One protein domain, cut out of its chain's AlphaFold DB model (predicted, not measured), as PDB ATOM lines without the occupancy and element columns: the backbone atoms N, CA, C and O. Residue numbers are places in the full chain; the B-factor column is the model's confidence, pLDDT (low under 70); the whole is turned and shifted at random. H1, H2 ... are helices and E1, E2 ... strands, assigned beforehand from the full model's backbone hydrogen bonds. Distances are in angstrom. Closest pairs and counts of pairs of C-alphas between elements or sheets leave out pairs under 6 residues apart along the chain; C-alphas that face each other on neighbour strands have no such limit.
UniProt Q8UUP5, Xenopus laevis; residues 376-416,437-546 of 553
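What this domain is: This is residues 376 to 416 and 437 to 546 of the 553 residues of a protein of Xenopus laevis (UniProt Q8UUP5). Amid loops of little regular structure, H1, H2 and H5 gather round H3, with E1, E2 and H4 near its end. The 151 printed residues, under half in named elements, hold antiparallel E1, E2, then H1 to H5: mostly helix. It is compact: radius of gyration of the C-alphas 16.0 A, spans 47 by 39 by 30 A.

Where its parts are: Find C-alpha 382 at (-35.134, 21.800, 46.067); E1 runs to 385, E2 392 to 395. H1 is 478 to 485, H2 487 to 497, H3 507 to 523, 24.1 A long, H4 527 to 530, and H5 537 to 545, ending at (-51.488, 14.566, 29.292).

How they stand to each other: H3 touches H5 at a shallow tilt of 27 degrees, their closest C-alphas, Arg 511 and Ile 543, 6.4 A apart. In hairpin E1 E2, N 384 and O 393 are within hydrogen-bond range, 2.9 A. Every O i to N i+4 pair is within range in H1, H2, H3 and H5.

The domain as a whole: Residues 417 to 436 are cut, a gap of 34.6 A; 25 residues are under pLDDT 70.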
ATOM      1  N   HIS A 376     -32.737  14.853  57.736       53.50
ATOM      2  CA  HIS A 376     -34.027  15.546  57.706       53.50
ATOM      3  C   HIS A 376     -34.035  16.809  56.815       53.50
ATOM      4  O   HIS A 376     -35.075  17.167  56.271       53.50
ATOM      5  N   LEU A 377     -32.899  17.490  56.619       50.56
ATOM      6  CA  LEU A 377     -32.805  18.680  55.752       50.56
ATOM      7  C   LEU A 377     -32.618  18.321  54.272       50.56
ATOM      8  O   LEU A 377     -33.064  19.072  53.408       50.56
ATOM      9  N   LYS A 378     -32.062  17.138  53.958       57.59
ATOM     10  CA  LYS A 378     -32.013  16.624  52.574       57.59
ATOM     11  C   LYS A 378     -33.405  16.496  51.948       57.59
ATOM     12  O   LYS A 378     -33.533  16.684  50.746       57.59
ATOM     13  N   ALA A 379     -34.439  16.226  52.749       61.56
ATOM     14  CA  ALA A 379     -35.824  16.164  52.277       61.56
ATOM     15  C   ALA A 379     -36.384  17.534  51.835       61.56
ATOM     16  O   ALA A 379     -37.385  17.599  51.123       61.56
ATOM     17  N   HIS A 380     -35.764  18.639  52.262       69.81
ATOM     18  CA  HIS A 380     -36.240  19.993  51.976       69.81
ATOM     19  C   HIS A 380     -35.468  20.694  50.858       69.81
ATOM     20  O   HIS A 380     -35.988  21.674  50.329       69.81
ATOM     21  N   LEU A 381     -34.296  20.181  50.465       79.19
ATOM     22  CA  LEU A 381     -33.508  20.743  49.372       79.19
ATOM     23  C   LEU A 381     -34.253  20.599  48.043       79.19
ATOM     24  O   LEU A 381     -34.595  19.492  47.629       79.19
ATOM     25  N   LYS A 382     -34.477  21.726  47.370       84.56
ATOM     26  CA  LYS A 382     -35.134  21.800  46.067       84.56
ATOM     27  C   LYS A 382     -34.416  22.811  45.179       84.56
ATOM     28  O   LYS A 382     -34.092  23.910  45.625       84.56
ATOM     29  N   PHE A 383     -34.212  22.464  43.912       86.12
ATOM     30  CA  PHE A 383     -33.728  23.397  42.895       86.12
ATOM     31  C   PHE A 383     -34.865  23.786  41.957       86.12
ATOM     32  O   PHE A 383     -35.580  22.928  41.435       86.12
ATOM     33  N   VAL A 384     -35.010  25.089  41.724       88.94
ATOM     34  CA  VAL A 384     -36.072  25.671  40.901       88.94
ATOM     35  C   VAL A 384     -35.464  26.555  39.814       88.94
ATOM     36  O   VAL A 384     -34.540  27.328  40.058       88.94
ATOM     37  N   SER A 385     -35.987  26.443  38.593       89.88
ATOM     38  CA  SER A 385     -35.557  27.231  37.435       89.88
ATOM     39  C   SER A 385     -36.745  27.997  36.868       89.88
ATOM     40  O   SER A 385     -37.770  27.396  36.545       89.88
ATOM     41  N   PHE A 386     -36.579  29.308  36.697       89.94
ATOM     42  CA  PHE A 386     -37.555  30.177  36.041       89.94
ATOM     43  C   PHE A 386     -37.053  30.564  34.651       89.94
ATOM     44  O   PHE A 386     -35.849  30.673  34.432       89.94
ATOM     45  N   VAL A 387     -37.946  30.739  33.675       87.31
ATOM     46  CA  VAL A 387     -37.545  31.188  32.325       87.31
ATOM     47  C   VAL A 387     -37.018  32.624  32.345       87.31
ATOM     48  O   VAL A 387     -36.090  32.928  31.607       87.31
ATOM     49  N   ASP A 388     -37.544  33.454  33.243       86.75
ATOM     50  CA  ASP A 388     -37.224  34.884  33.342       86.75
ATOM     51  C   ASP A 388     -35.864  35.176  33.994       86.75
ATOM     52  O   ASP A 388     -35.405  36.315  33.984       86.75
ATOM     53  N   LYS A 389     -35.219  34.167  34.595       85.56
ATOM     54  CA  LYS A 389     -33.932  34.308  35.288       85.56
ATOM     55  C   LYS A 389     -32.907  33.309  34.756       85.56
ATOM     56  O   LYS A 389     -33.213  32.134  34.549       85.56
ATOM     57  N   GLU A 390     -31.670  33.770  34.564       80.69
ATOM     58  CA  GLU A 390     -30.561  32.903  34.138       80.69
ATOM     59  C   GLU A 390     -30.145  31.924  35.250       80.69
ATOM     60  O   GLU A 390     -29.904  30.741  34.991       80.69
ATOM     61  N   ASP A 391     -30.138  32.402  36.495       84.00
ATOM     62  CA  ASP A 391     -29.704  31.644  37.665       84.00
ATOM     63  C   ASP A 391     -30.760  30.647  38.167       84.00
ATOM     64  O   ASP A 391     -31.965  30.778  37.933       84.00
ATOM     65  N   ILE A 392     -30.291  29.626  38.881       86.19
ATOM     66  CA  ILE A 392     -31.115  28.589  39.502       86.19
ATOM     67  C   ILE A 392     -31.350  28.970  40.962       86.19
ATOM     68  O   ILE A 392     -30.407  29.256  41.696       86.19
ATOM     69  N   LEU A 393     -32.605  28.951  41.402       86.81
ATOM     70  CA  LEU A 393     -32.959  29.183  42.796       86.81
ATOM     71  C   LEU A 393     -32.760  27.891  43.596       86.81
ATOM     72  O   LEU A 393     -33.359  26.862  43.274       86.81
ATOM     73  N   MET A 394     -31.951  27.949  44.653       84.44
ATOM     74  CA  MET A 394     -31.852  26.874  45.637       84.44
ATOM     75  C   MET A 394     -32.752  27.183  46.829       84.44
ATOM     76  O   MET A 394     -32.634  28.239  47.444       84.44
ATOM     77  N   VAL A 395     -33.634  26.249  47.167       83.56
ATOM     78  CA  VAL A 395     -34.504  26.314  48.343       83.56
ATOM     79  C   VAL A 395     -34.058  25.221  49.303       83.56
ATOM     80  O   VAL A 395     -34.207  24.039  49.015       83.56
ATOM     81  N   ASP A 396     -33.482  25.611  50.434       73.81
ATOM     82  CA  ASP A 396     -32.950  24.713  51.468       73.81
ATOM     83  C   ASP A 396     -33.766  24.748  52.777       73.81
ATOM     84  O   ASP A 396     -33.499  23.988  53.708       73.81
ATOM     85  N   GLN A 397     -34.795  25.598  52.840       72.50
ATOM     86  CA  GLN A 397     -35.654  25.787  54.010       72.50
ATOM     87  C   GLN A 397     -36.995  25.056  53.884       72.50
ATOM     88  O   GLN A 397     -37.500  24.789  52.792       72.50
ATOM     89  N   LYS A 398     -37.628  24.780  55.033       73.94
ATOM     90  CA  LYS A 398     -38.986  24.226  55.079       73.94
ATOM     91  C   LYS A 398     -39.972  25.213  54.447       73.94
ATOM     92  O   LYS A 398     -40.090  26.356  54.889       73.94
ATOM     93  N   LEU A 399     -40.715  24.740  53.449       75.19
ATOM     94  CA  LEU A 399     -41.756  25.508  52.773       75.19
ATOM     95  C   LEU A 399     -42.846  25.930  53.766       75.19
ATOM     96  O   LEU A 399     -43.480  25.088  54.399       75.19
ATOM     97  N   LYS A 400     -43.058  27.245  53.892       72.00
ATOM     98  CA  LYS A 400     -44.160  27.840  54.672       72.00
ATOM     99  C   LYS A 400     -45.408  28.119  53.819       72.00
ATOM    100  O   LYS A 400     -46.468  28.384  54.369       72.00
ATOM    101  N   GLY A 401     -45.282  28.054  52.493       80.38
ATOM    102  CA  GLY A 401     -46.335  28.329  51.514       80.38
ATOM    103  C   GLY A 401     -45.990  27.736  50.144       80.38
ATOM    104  O   GLY A 401     -45.178  26.815  50.065       80.38
ATOM    105  N   SER A 402     -46.603  28.259  49.077       82.38
ATOM    106  CA  SER A 402     -46.353  27.833  47.689       82.38
ATOM    107  C   SER A 402     -44.866  27.916  47.319       82.38
ATOM    108  O   SER A 402     -44.211  28.923  47.605       82.38
ATOM    109  N   LEU A 403     -44.344  26.887  46.639       83.62
ATOM    110  CA  LEU A 403     -42.954  26.851  46.162       83.62
ATOM    111  C   LEU A 403     -42.619  28.015  45.209       83.62
ATOM    112  O   LEU A 403     -41.480  28.470  45.185       83.62
ATOM    113  N   GLN A 404     -43.610  28.548  44.493       83.62
ATOM    114  CA  GLN A 404     -43.473  29.734  43.643       83.62
ATOM    115  C   GLN A 404     -43.003  30.990  44.403       83.62
ATOM    116  O   GLN A 404     -42.333  31.842  43.825       83.62
ATOM    117  N   LEU A 405     -43.366  31.117  45.684       82.62
ATOM    118  CA  LEU A 405     -43.043  32.270  46.538       82.62
ATOM    119  C   LEU A 405     -41.824  32.014  47.436       82.62
ATOM    120  O   LEU A 405     -41.510  32.832  48.301       82.62
ATOM    121  N   ALA A 406     -41.154  30.872  47.272       82.62
ATOM    122  CA  ALA A 406     -39.984  30.538  48.067       82.62
ATOM    123  C   ALA A 406     -38.804  31.461  47.723       82.62
ATOM    124  O   ALA A 406     -38.535  31.763  46.560       82.62
ATOM    125  N   SER A 407     -38.073  31.881  48.752       79.69
ATOM    126  CA  SER A 407     -36.847  32.669  48.630       79.69
ATOM    127  C   SER A 407     -35.642  31.839  49.048       79.69
ATOM    128  O   SER A 407     -35.718  31.079  50.012       79.69
ATOM    129  N   GLY A 408     -34.515  32.040  48.378       81.19
ATOM    130  CA  GLY A 408     -33.268  31.349  48.666       81.19
ATOM    131  C   GLY A 408     -32.114  31.910  47.833       81.19
ATOM    132  O   GLY A 408     -32.326  32.827  47.030       81.19
ATOM    133  N   PRO A 409     -30.888  31.411  48.040       81.00
ATOM    134  CA  PRO A 409     -29.728  31.838  47.269       81.00
ATOM    135  C   PRO A 409     -29.845  31.416  45.797       81.00
ATOM    136  O   PRO A 409     -30.285  30.310  45.472       81.00
ATOM    137  N   TYR A 410     -29.416  32.308  44.904       81.50
ATOM    138  CA  TYR A 410     -29.299  32.031  43.474       81.50
ATOM    139  C   TYR A 410     -27.929  31.429  43.169       81.50
ATOM    140  O   TYR A 410     -26.903  31.899  43.658       81.50
ATOM    141  N   ILE A 411     -27.929  30.382  42.353       78.31
ATOM    142  CA  ILE A 411     -26.738  29.674  41.902       78.31
ATOM    143  C   ILE A 411     -26.605  29.891  40.404       78.31
ATOM    144  O   ILE A 411     -27.543  29.639  39.643       78.31
ATOM    145  N   GLN A 412     -25.419  30.318  39.981       76.06
ATOM    146  CA  GLN A 412     -25.131  30.529  38.572       76.06
ATOM    147  C   GLN A 412     -25.241  29.214  37.793       76.06
ATOM    148  O   GLN A 412     -24.640  28.200  38.162       76.06
ATOM    149  N   ARG A 413     -26.006  29.232  36.697       72.12
ATOM    150  CA  ARG A 413     -26.105  28.084  35.789       72.12
ATOM    151  C   ARG A 413     -24.788  27.913  35.032       72.12
ATOM    152  O   ARG A 413     -24.240  28.879  34.505       72.12
ATOM    153  N   GLU A 414     -24.299  26.679  34.932       64.56
ATOM    154  CA  GLU A 414     -23.167  26.376  34.054       64.56
ATOM    155  C   GLU A 414     -23.530  26.688  32.600       64.56
ATOM    156  O   GLU A 414     -24.528  26.199  32.066       64.56
ATOM    157  N   ARG A 415     -22.703  27.504  31.939       56.59
ATOM    158  CA  ARG A 415     -22.779  27.676  30.488       56.59
ATOM    159  C   ARG A 415     -22.097  26.475  29.837       56.59
ATOM    160  O   ARG A 415     -20.912  26.246  30.065       56.59
ATOM    161  N   PHE A 416     -22.836  25.720  29.028       53.91
ATOM    162  CA  PHE A 416     -22.260  24.657  28.203       53.91
ATOM    163  C   PHE A 416     -21.222  25.259  27.243       53.91
ATOM    164  O   PHE A 416     -21.547  26.150  26.461       53.91
ATOM    165  N   ILE A 437     -54.319  17.927  22.706       36.12
ATOM    166  CA  ILE A 437     -55.779  17.980  22.728       36.12
ATOM    167  C   ILE A 437     -56.153  19.269  23.469       36.12
ATOM    168  O   ILE A 437     -55.973  19.375  24.682       36.12
ATOM    169  N   LYS A 438     -56.675  20.268  22.742       40.44
ATOM    170  CA  LYS A 438     -57.362  21.433  23.319       40.44
ATOM    171  C   LYS A 438     -58.697  20.970  23.910       40.44
ATOM    172  O   LYS A 438     -59.768  21.283  23.401       40.44
ATOM    173  N   GLY A 439     -58.624  20.213  25.001       33.91
ATOM    174  CA  GLY A 439     -59.737  19.968  25.904       33.91
ATOM    175  C   GLY A 439     -59.938  21.217  26.746       33.91
ATOM    176  O   GLY A 439     -59.295  21.401  27.776       33.91
ATOM    177  N   ARG A 440     -60.784  22.123  26.261       37.25
ATOM    178  CA  ARG A 440     -61.190  23.340  26.963       37.25
ATOM    179  C   ARG A 440     -62.086  22.931  28.141       37.25
ATOM    180  O   ARG A 440     -63.292  22.818  27.975       37.25
ATOM    181  N   SER A 441     -61.506  22.709  29.318       34.47
ATOM    182  CA  SER A 441     -62.238  22.868  30.578       34.47
ATOM    183  C   SER A 441     -61.854  24.226  31.148       34.47
ATOM    184  O   SER A 441     -60.687  24.472  31.457       34.47
ATOM    185  N   ALA A 442     -62.815  25.145  31.194       41.94
ATOM    186  CA  ALA A 442     -62.649  26.468  31.777       41.94
ATOM    187  C   ALA A 442     -62.554  26.348  33.307       41.94
ATOM    188  O   ALA A 442     -63.529  26.559  34.019       41.94
ATOM    189  N   MET A 443     -61.377  25.989  33.815       52.94
ATOM    190  CA  MET A 443     -60.998  26.252  35.202       52.94
ATOM    191  C   MET A 443     -60.103  27.491  35.214       52.94
ATOM    192  O   MET A 443     -59.152  27.573  34.437       52.94
ATOM    193  N   LEU A 444     -60.421  28.467  36.069       64.94
ATOM    194  CA  LEU A 444     -59.543  29.615  36.306       64.94
ATOM    195  C   LEU A 444     -58.150  29.118  36.736       64.94
ATOM    196  O   LEU A 444     -58.074  28.196  37.558       64.94
ATOM    197  N   PRO A 445     -57.055  29.696  36.205       73.75
ATOM    198  CA  PRO A 445     -55.714  29.311  36.613       73.75
ATOM    199  C   PRO A 445     -55.515  29.600  38.112       73.75
ATOM    200  O   PRO A 445     -56.061  30.579  38.629       73.75
ATOM    201  N   PRO A 446     -54.739  28.773  38.837       83.25
ATOM    202  CA  PRO A 446     -54.438  29.019  40.245       83.25
ATOM    203  C   PRO A 446     -53.772  30.385  40.446       83.25
ATOM    204  O   PRO A 446     -52.977  30.806  39.610       83.25
ATOM    205  N   ALA A 447     -54.005  31.039  41.588       81.31
ATOM    206  CA  ALA A 447     -53.474  32.381  41.870       81.31
ATOM    207  C   ALA A 447     -51.931  32.487  41.811       81.31
ATOM    208  O   ALA A 447     -51.388  33.565  41.581       81.31
ATOM    209  N   TRP A 448     -51.218  31.372  42.003       85.56
ATOM    210  CA  TRP A 448     -49.754  31.286  41.905       85.56
ATOM    211  C   TRP A 448     -49.240  31.050  40.470       85.56
ATOM    212  O   TRP A 448     -48.035  31.101  40.231       85.56
ATOM    213  N   CYS A 449     -50.120  30.779  39.501       87.62
ATOM    214  CA  CYS A 449     -49.751  30.548  38.108       87.62
ATOM    215  C   CYS A 449     -49.564  31.873  37.357       87.62
ATOM    216  O   CYS A 449     -50.409  32.760  37.432       87.62
ATOM    217  N   LYS A 450     -48.479  31.977  36.584       87.31
ATOM    218  CA  LYS A 450     -48.153  33.139  35.738       87.31
ATOM    219  C   LYS A 450     -48.111  32.836  34.234       87.31
ATOM    220  O   LYS A 450     -47.957  33.745  33.428       87.31
ATOM    221  N   CYS A 451     -48.293  31.569  33.849       86.31
ATOM    222  CA  CYS A 451     -48.276  31.108  32.453       86.31
ATOM    223  C   CYS A 451     -49.642  30.627  31.922       86.31
ATOM    224  O   CYS A 451     -49.728  30.140  30.797       86.31
ATOM    225  N   ASN A 452     -50.701  30.700  32.740       85.25
ATOM    226  CA  ASN A 452     -52.082  30.290  32.433       85.25
ATOM    227  C   ASN A 452     -52.305  28.808  32.052       85.25
ATOM    228  O   ASN A 452     -53.388  28.456  31.591       85.25
ATOM    229  N   LYS A 453     -51.318  27.923  32.262       83.75
ATOM    230  CA  LYS A 453     -51.394  26.484  31.918       83.75
ATOM    231  C   LYS A 453     -51.195  25.521  33.094       83.75
ATOM    232  O   LYS A 453     -51.027  24.323  32.880       83.75
ATOM    233  N   CYS A 454     -51.154  26.020  34.327       85.69
ATOM    234  CA  CYS A 454     -51.043  25.165  35.510       85.69
ATOM    235  C   CYS A 454     -52.419  24.675  35.974       85.69
ATOM    236  O   CYS A 454     -53.405  25.405  35.890       85.69
ATOM    237  N   ILE A 455     -52.458  23.462  36.517       84.75
ATOM    238  CA  ILE A 455     -53.631  22.873  37.160       84.75
ATOM    239  C   ILE A 455     -53.544  23.121  38.668       84.75
ATOM    240  O   ILE A 455     -52.458  23.172  39.247       84.75
ATOM    241  N   ASN A 456     -54.699  23.292  39.312       81.00
ATOM    242  CA  ASN A 456     -54.754  23.470  40.756       81.00
ATOM    243  C   ASN A 456     -54.322  22.190  41.491       81.00
ATOM    244  O   ASN A 456     -54.847  21.111  41.220       81.00
ATOM    245  N   THR A 457     -53.389  22.317  42.436       80.81
ATOM    246  CA  THR A 457     -52.858  21.210  43.244       80.81
ATOM    247  C   THR A 457     -52.847  21.574  44.727       80.81
ATOM    248  O   THR A 457     -52.568  22.711  45.117       80.81
ATOM    249  N   THR A 458     -53.147  20.588  45.575       75.62
ATOM    250  CA  THR A 458     -53.163  20.729  47.042       75.62
ATOM    251  C   THR A 458     -51.765  20.645  47.659       75.62
ATOM    252  O   THR A 458     -51.536  21.172  48.745       75.62
ATOM    253  N   HIS A 459     -50.807  20.024  46.965       80.31
ATOM    254  CA  HIS A 459     -49.428  19.888  47.425       80.31
ATOM    255  C   HIS A 459     -48.624  21.172  47.183       80.31
ATOM    256  O   HIS A 459     -48.331  21.517  46.040       80.31
ATOM    257  N   LEU A 460     -48.204  21.842  48.265       81.19
ATOM    258  CA  LEU A 460     -47.433  23.099  48.233       81.19
ATOM    259  C   LEU A 460     -46.137  23.014  47.406       81.19
ATOM    260  O   LEU A 460     -45.715  24.007  46.814       81.19
ATOM    261  N   GLU A 461     -45.522  21.832  47.345       80.19
ATOM    262  CA  GLU A 461     -44.290  21.580  46.583       80.19
ATOM    263  C   GLU A 461     -44.525  21.523  45.068       80.19
ATOM    264  O   GLU A 461     -43.610  21.778  44.292       80.19
ATOM    265  N   GLU A 462     -45.755  21.227  44.640       82.00
ATOM    266  CA  GLU A 462     -46.142  21.177  43.227       82.00
ATOM    267  C   GLU A 462     -46.745  22.498  42.734       82.00
ATOM    268  O   GLU A 462     -47.039  22.639  41.544       82.00
ATOM    269  N   GLN A 463     -46.928  23.473  43.630       87.81
ATOM    270  CA  GLN A 463     -47.390  24.823  43.308       87.81
ATOM    271  C   GLN A 463     -46.230  25.664  42.765       87.81
ATOM    272  O   GLN A 463     -45.746  26.585  43.425       87.81
ATOM    273  N   LEU A 464     -45.760  25.305  41.570       89.62
ATOM    274  CA  LEU A 464     -44.648  25.948  40.875       89.62
ATOM    275  C   LEU A 464     -45.014  26.237  39.415       89.62
ATOM    276  O   LEU A 464     -45.409  25.340  38.662       89.62
ATOM    277  N   CYS A 465     -44.835  27.488  39.002       90.75
ATOM    278  CA  CYS A 465     -44.972  27.946  37.628       90.75
ATOM    279  C   CYS A 465     -43.599  28.010  36.936       90.75
ATOM    280  O   CYS A 465     -42.556  28.079  37.578       90.75
ATOM    281  N   CYS A 466     -43.578  27.980  35.603       89.94
ATOM    282  CA  CYS A 466     -42.335  28.084  34.832       89.94
ATOM    283  C   CYS A 466     -41.737  29.503  34.823       89.94
ATOM    284  O   CYS A 466     -40.574  29.677  34.456       89.94
ATOM    285  N   ARG A 467     -42.517  30.512  35.225       88.62
ATOM    286  CA  ARG A 467     -42.171  31.939  35.192       88.62
ATOM    287  C   ARG A 467     -42.484  32.613  36.518       88.62
ATOM    288  O   ARG A 467     -43.332  32.119  37.258       88.62
ATOM    289  N   LEU A 468     -41.791  33.711  36.808       86.94
ATOM    290  CA  LEU A 468     -42.084  34.587  37.951       86.94
ATOM    291  C   LEU A 468     -43.024  35.725  37.542       86.94
ATOM    292  O   LEU A 468     -43.878  36.124  38.333       86.94
ATOM    293  N   GLU A 469     -42.878  36.203  36.309       87.00
ATOM    294  CA  GLU A 469     -43.689  37.266  35.720       87.00
ATOM    295  C   GLU A 469     -44.691  36.695  34.707       87.00
ATOM    296  O   GLU A 469     -44.575  35.549  34.265       87.00
ATOM    297  N   GLU A 470     -45.717  37.474  34.367       85.62
ATOM    298  CA  GLU A 470     -46.757  37.037  33.431       85.62
ATOM    299  C   GLU A 470     -46.223  36.948  31.996       85.62
ATOM    300  O   GLU A 470     -45.561  37.859  31.499       85.62
ATOM    301  N   GLY A 471     -46.536  35.848  31.304       85.81
ATOM    302  CA  GLY A 471     -46.299  35.726  29.864       85.81
ATOM    303  C   GLY A 471     -46.286  34.286  29.344       85.81
ATOM    304  O   GLY A 471     -46.858  33.386  29.958       85.81
ATOM    305  N   GLU A 472     -45.654  34.070  28.182       87.31
ATOM    306  CA  GLU A 472     -45.689  32.789  27.457       87.31
ATOM    307  C   GLU A 472     -45.147  31.607  28.270       87.31
ATOM    308  O   GLU A 472     -44.133  31.711  28.963       87.31
ATOM    309  N   CYS A 473     -45.823  30.460  28.170       88.19
ATOM    310  CA  CYS A 473     -45.439  29.252  28.884       88.19
ATOM    311  C   CYS A 473     -44.268  28.547  28.187       88.19
ATOM    312  O   CYS A 473     -44.246  28.402  26.968       88.19
ATOM    313  N   ILE A 474     -43.340  27.984  28.967       87.88
ATOM    314  CA  ILE A 474     -42.223  27.183  28.435       87.88
ATOM    315  C   ILE A 474     -42.682  26.000  27.564       87.88
ATOM    316  O   ILE A 474     -41.965  25.590  26.653       87.88
ATOM    317  N   THR A 475     -43.880  25.466  27.815       86.06
ATOM    318  CA  THR A 475     -44.428  24.334  27.057       86.06
ATOM    319  C   THR A 475     -44.846  24.699  25.635       86.06
ATOM    320  O   THR A 475     -45.018  23.801  24.821       86.06
ATOM    321  N   ASP A 476     -44.980  25.990  25.309       85.00
ATOM    322  CA  ASP A 476     -45.259  26.462  23.944       85.00
ATOM    323  C   ASP A 476     -43.998  26.571  23.079       85.00
ATOM    324  O   ASP A 476     -44.072  26.780  21.869       85.00
ATOM    325  N   THR A 477     -42.816  26.420  23.679       86.56
ATOM    326  CA  THR A 477     -41.558  26.545  22.944       86.56
ATOM    327  C   THR A 477     -41.311  25.327  22.052       86.56
ATOM    328  O   THR A 477     -41.490  24.180  22.465       86.56
ATOM    329  N   LYS A 478     -40.802  25.561  20.833       85.31
ATOM    330  CA  LYS A 478     -40.420  24.481  19.900       85.31
ATOM    331  C   LYS A 478     -39.420  23.503  20.527       85.31
ATOM    332  O   LYS A 478     -39.562  22.298  20.370       85.31
ATOM    333  N   MET A 479     -38.462  24.022  21.301       82.69
ATOM    334  CA  MET A 479     -37.471  23.215  22.024       82.69
ATOM    335  C   MET A 479     -38.107  22.249  23.029       82.69
ATOM    336  O   MET A 479     -37.644  21.119  23.140       82.69
ATOM    337  N   PHE A 480     -39.173  22.649  23.734       86.25
ATOM    338  CA  PHE A 480     -39.872  21.747  24.652       86.25
ATOM    339  C   PHE A 480     -40.508  20.575  23.892       86.25
ATOM    340  O   PHE A 480     -40.347  19.423  24.291       86.25
ATOM    341  N   ASN A 481     -41.143  20.844  22.750       83.56
ATOM    342  CA  ASN A 481     -41.725  19.789  21.920       83.56
ATOM    343  C   ASN A 481     -40.652  18.857  21.342       83.56
ATOM    344  O   ASN A 481     -40.806  17.643  21.417       83.56
ATOM    345  N   SER A 482     -39.545  19.402  20.833       83.56
ATOM    346  CA  SER A 482     -38.474  18.602  20.226       83.56
ATOM    347  C   SER A 482     -37.642  17.801  21.233       83.56
ATOM    348  O   SER A 482     -37.211  16.707  20.893       83.56
ATOM    349  N   LEU A 483     -37.399  18.314  22.447       83.75
ATOM    350  CA  LEU A 483     -36.516  17.670  23.435       83.75
ATOM    351  C   LEU A 483     -37.259  16.850  24.494       83.75
ATOM    352  O   LEU A 483     -36.737  15.838  24.955       83.75
ATOM    353  N   VAL A 484     -38.436  17.311  24.932       85.25
ATOM    354  CA  VAL A 484     -39.141  16.751  26.100       85.25
ATOM    355  C   VAL A 484     -40.326  15.888  25.687       85.25
ATOM    356  O   VAL A 484     -40.601  14.896  26.357       85.25
ATOM    357  N   LEU A 485     -41.031  16.248  24.610       83.56
ATOM    358  CA  LEU A 485     -42.224  15.518  24.173       83.56
ATOM    359  C   LEU A 485     -41.990  14.616  22.957       83.56
ATOM    360  O   LEU A 485     -42.754  13.672  22.790       83.56
ATOM    361  N   ASN A 486     -40.963  14.851  22.132       84.94
ATOM    362  CA  ASN A 486     -40.701  14.055  20.930       84.94
ATOM    363  C   ASN A 486     -40.398  12.589  21.275       84.94
ATOM    364  O   ASN A 486     -39.391  12.277  21.913       84.94
ATOM    365  N   ARG A 487     -41.253  11.688  20.788       82.06
ATOM    366  CA  ARG A 487     -41.161  10.254  21.036       82.06
ATOM    367  C   ARG A 487     -39.836   9.664  20.556       82.06
ATOM    368  O   ARG A 487     -39.176   9.003  21.345       82.06
ATOM    369  N   GLU A 488     -39.417   9.951  19.326       81.38
ATOM    370  CA  GLU A 488     -38.179   9.396  18.759       81.38
ATOM    371  C   GLU A 488     -36.962   9.790  19.599       81.38
ATOM    372  O   GLU A 488     -36.113   8.964  19.918       81.38
ATOM    373  N   SER A 489     -36.910  11.050  20.044       82.50
ATOM    374  CA  SER A 489     -35.812  11.553  20.880       82.50
ATOM    375  C   SER A 489     -35.744  10.849  22.241       82.50
ATOM    376  O   SER A 489     -34.653  10.574  22.743       82.50
ATOM    377  N   LEU A 490     -36.896  10.526  22.835       83.81
ATOM    378  CA  LEU A 490     -36.974   9.783  24.096       83.81
ATOM    379  C   LEU A 490     -36.649   8.296  23.916       83.81
ATOM    380  O   LEU A 490     -35.985   7.710  24.771       83.81
ATOM    381  N   GLU A 491     -37.076   7.691  22.807       81.81
ATOM    382  CA  GLU A 491     -36.738   6.309  22.455       81.81
ATOM    383  C   GLU A 491     -35.231   6.156  22.213       81.81
ATOM    384  O   GLU A 491     -34.626   5.225  22.745       81.81
ATOM    385  N   TYR A 492     -34.597   7.115  21.530       83.00
ATOM    386  CA  TYR A 492     -33.139   7.161  21.393       83.00
ATOM    387  C   TYR A 492     -32.426   7.294  22.740       83.00
ATOM    388  O   TYR A 492     -31.437   6.602  22.972       83.00
ATOM    389  N   ALA A 493     -32.918   8.145  23.646       83.38
ATOM    390  CA  ALA A 493     -32.329   8.286  24.979       83.38
ATOM    391  C   ALA A 493     -32.425   6.983  25.792       83.38
ATOM    392  O   ALA A 493     -31.453   6.577  26.423       83.38
ATOM    393  N   PHE A 494     -33.563   6.289  25.726       84.25
ATOM    394  CA  PHE A 494     -33.731   4.992  26.378       84.25
ATOM    395  C   PHE A 494     -32.835   3.909  25.772       84.25
ATOM    396  O   PHE A 494     -32.243   3.127  26.513       84.25
ATOM    397  N   GLN A 495     -32.736   3.850  24.440       82.81
ATOM    398  CA  GLN A 495     -31.869   2.898  23.742       82.81
ATOM    399  C   GLN A 495     -30.388   3.177  24.009       82.81
ATOM    400  O   GLN A 495     -29.601   2.241  24.055       82.81
ATOM    401  N   TYR A 496     -30.001   4.434  24.228       84.31
ATOM    402  CA  TYR A 496     -28.637   4.776  24.624       84.31
ATOM    403  C   TYR A 496     -28.265   4.150  25.977       84.31
ATOM    404  O   TYR A 496     -27.200   3.546  26.103       84.31
ATOM    405  N   ASP A 497     -29.164   4.227  26.962       83.19
ATOM    406  CA  ASP A 497     -28.956   3.617  28.281       83.19
ATOM    407  C   ASP A 497     -29.185   2.090  28.264       83.19
ATOM    408  O   ASP A 497     -28.602   1.361  29.067       83.19
ATOM    409  N   ASN A 498     -30.015   1.586  27.339       82.62
ATOM    410  CA  ASN A 498     -30.415   0.177  27.234       82.62
ATOM    411  C   ASN A 498     -30.331  -0.350  25.782       82.62
ATOM    412  O   ASN A 498     -31.358  -0.703  25.189       82.62
ATOM    413  N   PRO A 499     -29.121  -0.477  25.203       80.25
ATOM    414  CA  PRO A 499     -28.932  -0.732  23.767       80.25
ATOM    415  C   PRO A 499     -29.418  -2.103  23.285       80.25
ATOM    416  O   PRO A 499     -29.607  -2.312  22.091       80.25
ATOM    417  N   LEU A 500     -29.625  -3.052  24.201       79.06
ATOM    418  CA  LEU A 500     -30.057  -4.419  23.894       79.06
ATOM    419  C   LEU A 500     -31.530  -4.681  24.235       79.06
ATOM    420  O   LEU A 500     -31.989  -5.823  24.141       79.06
ATOM    421  N   SER A 501     -32.276  -3.656  24.654       75.44
ATOM    422  CA  SER A 501     -33.684  -3.818  25.004       75.44
ATOM    423  C   SER A 501     -34.521  -4.080  23.750       75.44
ATOM    424  O   SER A 501     -34.632  -3.232  22.870       75.44
ATOM    425  N   LYS A 502     -35.112  -5.277  23.668       63.38
ATOM    426  CA  LYS A 502     -36.019  -5.686  22.577       63.38
ATOM    427  C   LYS A 502     -37.493  -5.425  22.896       63.38
ATOM    428  O   LYS A 502     -38.357  -5.694  22.068       63.38
ATOM    429  N   THR A 503     -37.794  -4.964  24.109       64.81
ATOM    430  CA  THR A 503     -39.166  -4.707  24.551       64.81
ATOM    431  C   THR A 503     -39.601  -3.302  24.144       64.81
ATOM    432  O   THR A 503     -38.834  -2.362  24.372       64.81
ATOM    433  N   PRO A 504     -40.822  -3.123  23.608       67.06
ATOM    434  CA  PRO A 504     -41.358  -1.796  23.345       67.06
ATOM    435  C   PRO A 504     -41.410  -1.008  24.655       67.06
ATOM    436  O   PRO A 504     -41.882  -1.504  25.681       67.06
ATOM    437  N   ILE A 505     -40.885   0.212  24.624       74.31
ATOM    438  CA  ILE A 505     -40.818   1.080  25.794       74.31
ATOM    439  C   ILE A 505     -42.223   1.300  26.372       74.31
ATOM    440  O   ILE A 505     -43.157   1.682  25.661       74.31
ATOM    441  N   SER A 506     -42.364   1.125  27.689       79.25
ATOM    442  CA  SER A 506     -43.615   1.456  28.369       79.25
ATOM    443  C   SER A 506     -43.819   2.974  28.443       79.25
ATOM    444  O   SER A 506     -42.871   3.759  28.539       79.25
ATOM    445  N   LYS A 507     -45.084   3.407  28.466       78.81
ATOM    446  CA  LYS A 507     -45.443   4.830  28.595       78.81
ATOM    447  C   LYS A 507     -44.864   5.472  29.864       78.81
ATOM    448  O   LYS A 507     -44.577   6.666  29.872       78.81
ATOM    449  N   GLU A 508     -44.677   4.693  30.925       80.25
ATOM    450  CA  GLU A 508     -44.081   5.158  32.182       80.25
ATOM    451  C   GLU A 508     -42.594   5.483  32.026       80.25
ATOM    452  O   GLU A 508     -42.154   6.535  32.488       80.25
ATOM    453  N   HIS A 509     -41.847   4.649  31.296       81.06
ATOM    454  CA  HIS A 509     -40.447   4.926  30.985       81.06
ATOM    455  C   HIS A 509     -40.323   6.180  30.106       81.06
ATOM    456  O   HIS A 509     -39.539   7.059  30.444       81.06
ATOM    457  N   LEU A 510     -41.151   6.362  29.064       81.56
ATOM    458  CA  LEU A 510     -41.120   7.607  28.262       81.56
ATOM    459  C   LEU A 510     -41.359   8.850  29.122       81.56
ATOM    460  O   LEU A 510     -40.650   9.844  28.980       81.56
ATOM    461  N   ARG A 511     -42.315   8.790  30.056       85.00
ATOM    462  CA  ARG A 511     -42.583   9.893  30.991       85.00
ATOM    463  C   ARG A 511     -41.406  10.156  31.928       85.00
ATOM    464  O   ARG A 511     -41.131  11.317  32.228       85.00
ATOM    465  N   TYR A 512     -40.720   9.112  32.390       85.81
ATOM    466  CA  TYR A 512     -39.512   9.250  33.202       85.81
ATOM    467  C   TYR A 512     -38.393   9.958  32.425       85.81
ATOM    468  O   TYR A 512     -37.884  10.977  32.893       85.81
ATOM    469  N   TYR A 513     -38.090   9.504  31.206       84.12
ATOM    470  CA  TYR A 513     -37.071  10.131  30.357       84.12
ATOM    471  C   TYR A 513     -37.451  11.561  29.952       84.12
ATOM    472  O   TYR A 513     -36.587  12.432  29.948       84.12
ATOM    473  N   ALA A 514     -38.730  11.852  29.704       86.56
ATOM    474  CA  ALA A 514     -39.201  13.216  29.449       86.56
ATOM    475  C   ALA A 514     -38.933  14.145  30.647       86.56
ATOM    476  O   ALA A 514     -38.398  15.245  30.490       86.56
ATOM    477  N   LYS A 515     -39.244  13.683  31.868       87.50
ATOM    478  CA  LYS A 515     -38.940  14.415  33.108       87.50
ATOM    479  C   LYS A 515     -37.430  14.623  33.264       87.50
ATOM    480  O   LYS A 515     -37.004  15.741  33.541       87.50
ATOM    481  N   GLN A 516     -36.621  13.594  33.013       85.88
ATOM    482  CA  GLN A 516     -35.161  13.682  33.083       85.88
ATOM    483  C   GLN A 516     -34.585  14.668  32.054       85.88
ATOM    484  O   GLN A 516     -33.783  15.523  32.422       85.88
ATOM    485  N   LYS A 517     -35.039  14.630  30.795       86.62
ATOM    486  CA  LYS A 517     -34.581  15.544  29.735       86.62
ATOM    487  C   LYS A 517     -34.937  16.995  30.021       86.62
ATOM    488  O   LYS A 517     -34.117  17.880  29.788       86.62
ATOM    489  N   TYR A 518     -36.115  17.251  30.593       87.75
ATOM    490  CA  TYR A 518     -36.461  18.588  31.071       87.75
ATOM    491  C   TYR A 518     -35.489  19.074  32.154       87.75
ATOM    492  O   TYR A 518     -35.031  20.219  32.115       87.75
ATOM    493  N   VAL A 519     -35.162  18.209  33.118       86.81
ATOM    494  CA  VAL A 519     -34.256  18.559  34.212       86.81
ATOM    495  C   VAL A 519     -32.831  18.789  33.693       86.81
ATOM    496  O   VAL A 519     -32.241  19.818  34.011       86.81
ATOM    497  N   GLU A 520     -32.304  17.915  32.833       84.69
ATOM    498  CA  GLU A 520     -30.994  18.089  32.184       84.69
ATOM    499  C   GLU A 520     -30.924  19.405  31.397       84.69
ATOM    500  O   GLU A 520     -29.947  20.148  31.502       84.69
ATOM    501  N   TRP A 521     -31.990  19.743  30.663       85.56
ATOM    502  CA  TRP A 521     -32.064  20.975  29.881       85.56
ATOM    503  C   TRP A 521     -32.032  22.239  30.751       85.56
ATOM    504  O   TRP A 521     -31.392  23.230  30.390       85.56
ATOM    505  N   ARG A 522     -32.719  22.233  31.900       85.31
ATOM    506  CA  ARG A 522     -32.885  23.432  32.742       85.31
ATOM    507  C   ARG A 522     -31.853  23.572  33.859       85.31
ATOM    508  O   ARG A 522     -31.550  24.704  34.238       85.31
ATOM    509  N   PHE A 523     -31.336  22.463  34.377       81.19
ATOM    510  CA  PHE A 523     -30.448  22.418  35.544       81.19
ATOM    511  C   PHE A 523     -29.022  21.943  35.207       81.19
ATOM    512  O   PHE A 523     -28.141  22.029  36.061       81.19
ATOM    513  N   GLY A 524     -28.764  21.505  33.968       77.38
ATOM    514  CA  GLY A 524     -27.456  21.017  33.517       77.38
ATOM    515  C   GLY A 524     -27.166  19.573  33.946       77.38
ATOM    516  O   GLY A 524     -28.025  18.880  34.481       77.38
ATOM    517  N   CYS A 525     -25.937  19.098  33.722       66.19
ATOM    518  CA  CYS A 525     -25.554  17.691  33.941       66.19
ATOM    519  C   CYS A 525     -25.039  17.372  35.361       66.19
ATOM    520  O   CYS A 525     -24.502  16.289  35.602       66.19
ATOM    521  N   ARG A 526     -25.172  18.294  36.323       66.44
ATOM    522  CA  ARG A 526     -24.710  18.082  37.703       66.44
ATOM    523  C   ARG A 526     -25.589  17.041  38.395       66.44
ATOM    524  O   ARG A 526     -26.680  17.359  38.860       66.44
ATOM    525  N   LYS A 527     -25.081  15.808  38.528       61.50
ATOM    526  CA  LYS A 527     -25.797  14.666  39.137       61.50
ATOM    527  C   LYS A 527     -26.455  14.984  40.486       61.50
ATOM    528  O   LYS A 527     -27.524  14.462  40.776       61.50
ATOM    529  N   TYR A 528     -25.851  15.855  41.297       65.00
ATOM    530  CA  TYR A 528     -26.409  16.240  42.594       65.00
ATOM    531  C   TYR A 528     -27.581  17.230  42.505       65.00
ATOM    532  O   TYR A 528     -28.388  17.243  43.420       65.00
ATOM    533  N   MET A 529     -27.716  18.034  41.441       68.19
ATOM    534  CA  MET A 529     -28.880  18.915  41.244       68.19
ATOM    535  C   MET A 529     -30.058  18.164  40.621       68.19
ATOM    536  O   MET A 529     -31.200  18.422  40.988       68.19
ATOM    537  N   LEU A 530     -29.776  17.209  39.723       70.88
ATOM    538  CA  LEU A 530     -30.791  16.431  38.998       70.88
ATOM    539  C   LEU A 530     -31.789  15.744  39.946       70.88
ATOM    540  O   LEU A 530     -32.989  15.754  39.692       70.88
ATOM    541  N   ASN A 531     -31.304  15.205  41.067       73.56
ATOM    542  CA  ASN A 531     -32.130  14.455  42.018       73.56
ATOM    543  C   ASN A 531     -33.063  15.330  42.875       73.56
ATOM    544  O   ASN A 531     -34.023  14.810  43.436       73.56
ATOM    545  N   PHE A 532     -32.793  16.635  42.991       81.19
ATOM    546  CA  PHE A 532     -33.576  17.576  43.811       81.19
ATOM    547  C   PHE A 532     -34.269  18.659  42.968       81.19
ATOM    548  O   PHE A 532     -34.803  19.632  43.505       81.19
ATOM    549  N   ALA A 533     -34.239  18.533  41.643       85.94
ATOM    550  CA  ALA A 533     -34.857  19.490  40.739       85.94
ATOM    551  C   ALA A 533     -36.383  19.340  40.725       85.94
ATOM    552  O   ALA A 533     -36.913  18.234  40.609       85.94
ATOM    553  N   VAL A 534     -37.096  20.466  40.789       88.62
ATOM    554  CA  VAL A 534     -38.562  20.484  40.746       88.62
ATOM    555  C   VAL A 534     -39.044  20.954  39.378       88.62
ATOM    556  O   VAL A 534     -38.653  22.011  38.879       88.62
ATOM    557  N   ILE A 535     -39.913  20.152  38.765       89.56
ATOM    558  CA  ILE A 535     -40.514  20.444  37.462       89.56
ATOM    559  C   ILE A 535     -41.777  21.297  37.675       89.56
ATOM    560  O   ILE A 535     -42.632  20.902  38.470       89.56
ATOM    561  N   PRO A 536     -41.945  22.429  36.962       91.19
ATOM    562  CA  PRO A 536     -43.157  23.235  37.034       91.19
ATOM    563  C   PRO A 536     -44.412  22.445  36.667       91.19
ATOM    564  O   PRO A 536     -44.393  21.582  35.784       91.19
ATOM    565  N   ASN A 537     -45.531  22.812  37.282       89.88
ATOM    566  CA  ASN A 537     -46.802  22.115  37.123       89.88
ATOM    567  C   ASN A 537     -47.261  22.056  35.657       89.88
ATOM    568  O   ASN A 537     -47.615  20.989  35.173       89.88
ATOM    569  N   CYS A 538     -47.136  23.160  34.910       88.06
ATOM    570  CA  CYS A 538     -47.496  23.205  33.488       88.06
ATOM    571  C   CYS A 538     -46.717  22.182  32.639       88.06
ATOM    572  O   CYS A 538     -47.279  21.584  31.724       88.06
ATOM    573  N   CYS A 539     -45.437  21.951  32.952       88.44
ATOM    574  CA  CYS A 539     -44.592  20.979  32.256       88.44
ATOM    575  C   CYS A 539     -44.943  19.549  32.667       88.44
ATOM    576  O   CYS A 539     -45.048  18.675  31.811       88.44
ATOM    577  N   LYS A 540     -45.150  19.316  33.972       87.19
ATOM    578  CA  LYS A 540     -45.555  18.013  34.515       87.19
ATOM    579  C   LYS A 540     -46.880  17.561  33.899       87.19
ATOM    580  O   LYS A 540     -46.951  16.457  33.367       87.19
ATOM    581  N   THR A 541     -47.875  18.448  33.880       84.69
ATOM    582  CA  THR A 541     -49.162  18.209  33.225       84.69
ATOM    583  C   THR A 541     -48.977  17.931  31.743       84.69
ATOM    584  O   THR A 541     -49.486  16.923  31.276       84.69
ATOM    585  N   ALA A 542     -48.209  18.748  31.012       84.19
ATOM    586  CA  ALA A 542     -47.980  18.524  29.584       84.19
ATOM    587  C   ALA A 542     -47.393  17.128  29.300       84.19
ATOM    588  O   ALA A 542     -47.902  16.437  28.423       84.19
ATOM    589  N   ILE A 543     -46.401  16.677  30.078       84.75
ATOM    590  CA  ILE A 543     -45.799  15.334  29.961       84.75
ATOM    591  C   ILE A 543     -46.813  14.222  30.293       84.75
ATOM    592  O   ILE A 543     -46.803  13.159  29.678       84.75
ATOM    593  N   GLU A 544     -47.695  14.444  31.269       81.69
ATOM    594  CA  GLU A 544     -48.676  13.448  31.717       81.69
ATOM    595  C   GLU A 544     -49.888  13.345  30.776       81.69
ATOM    596  O   GLU A 544     -50.359  12.234  30.517       81.69
ATOM    597  N   THR A 545     -50.346  14.473  30.220       74.19
ATOM    598  CA  THR A 545     -51.488  14.566  29.292       74.19
ATOM    599  C   THR A 545     -51.126  14.310  27.834       74.19
ATOM    600  O   THR A 545     -52.025  14.096  27.021       74.19
ATOM    601  N   CYS A 546     -49.839  14.344  27.473       66.38
ATOM    602  CA  CYS A 546     -49.418  14.015  26.119       66.38
ATOM    603  C   CYS A 546     -49.703  12.530  25.865       66.38
ATOM    604  O   CYS A 546     -49.035  11.641  26.403       66.38
TER     605      CYS A 546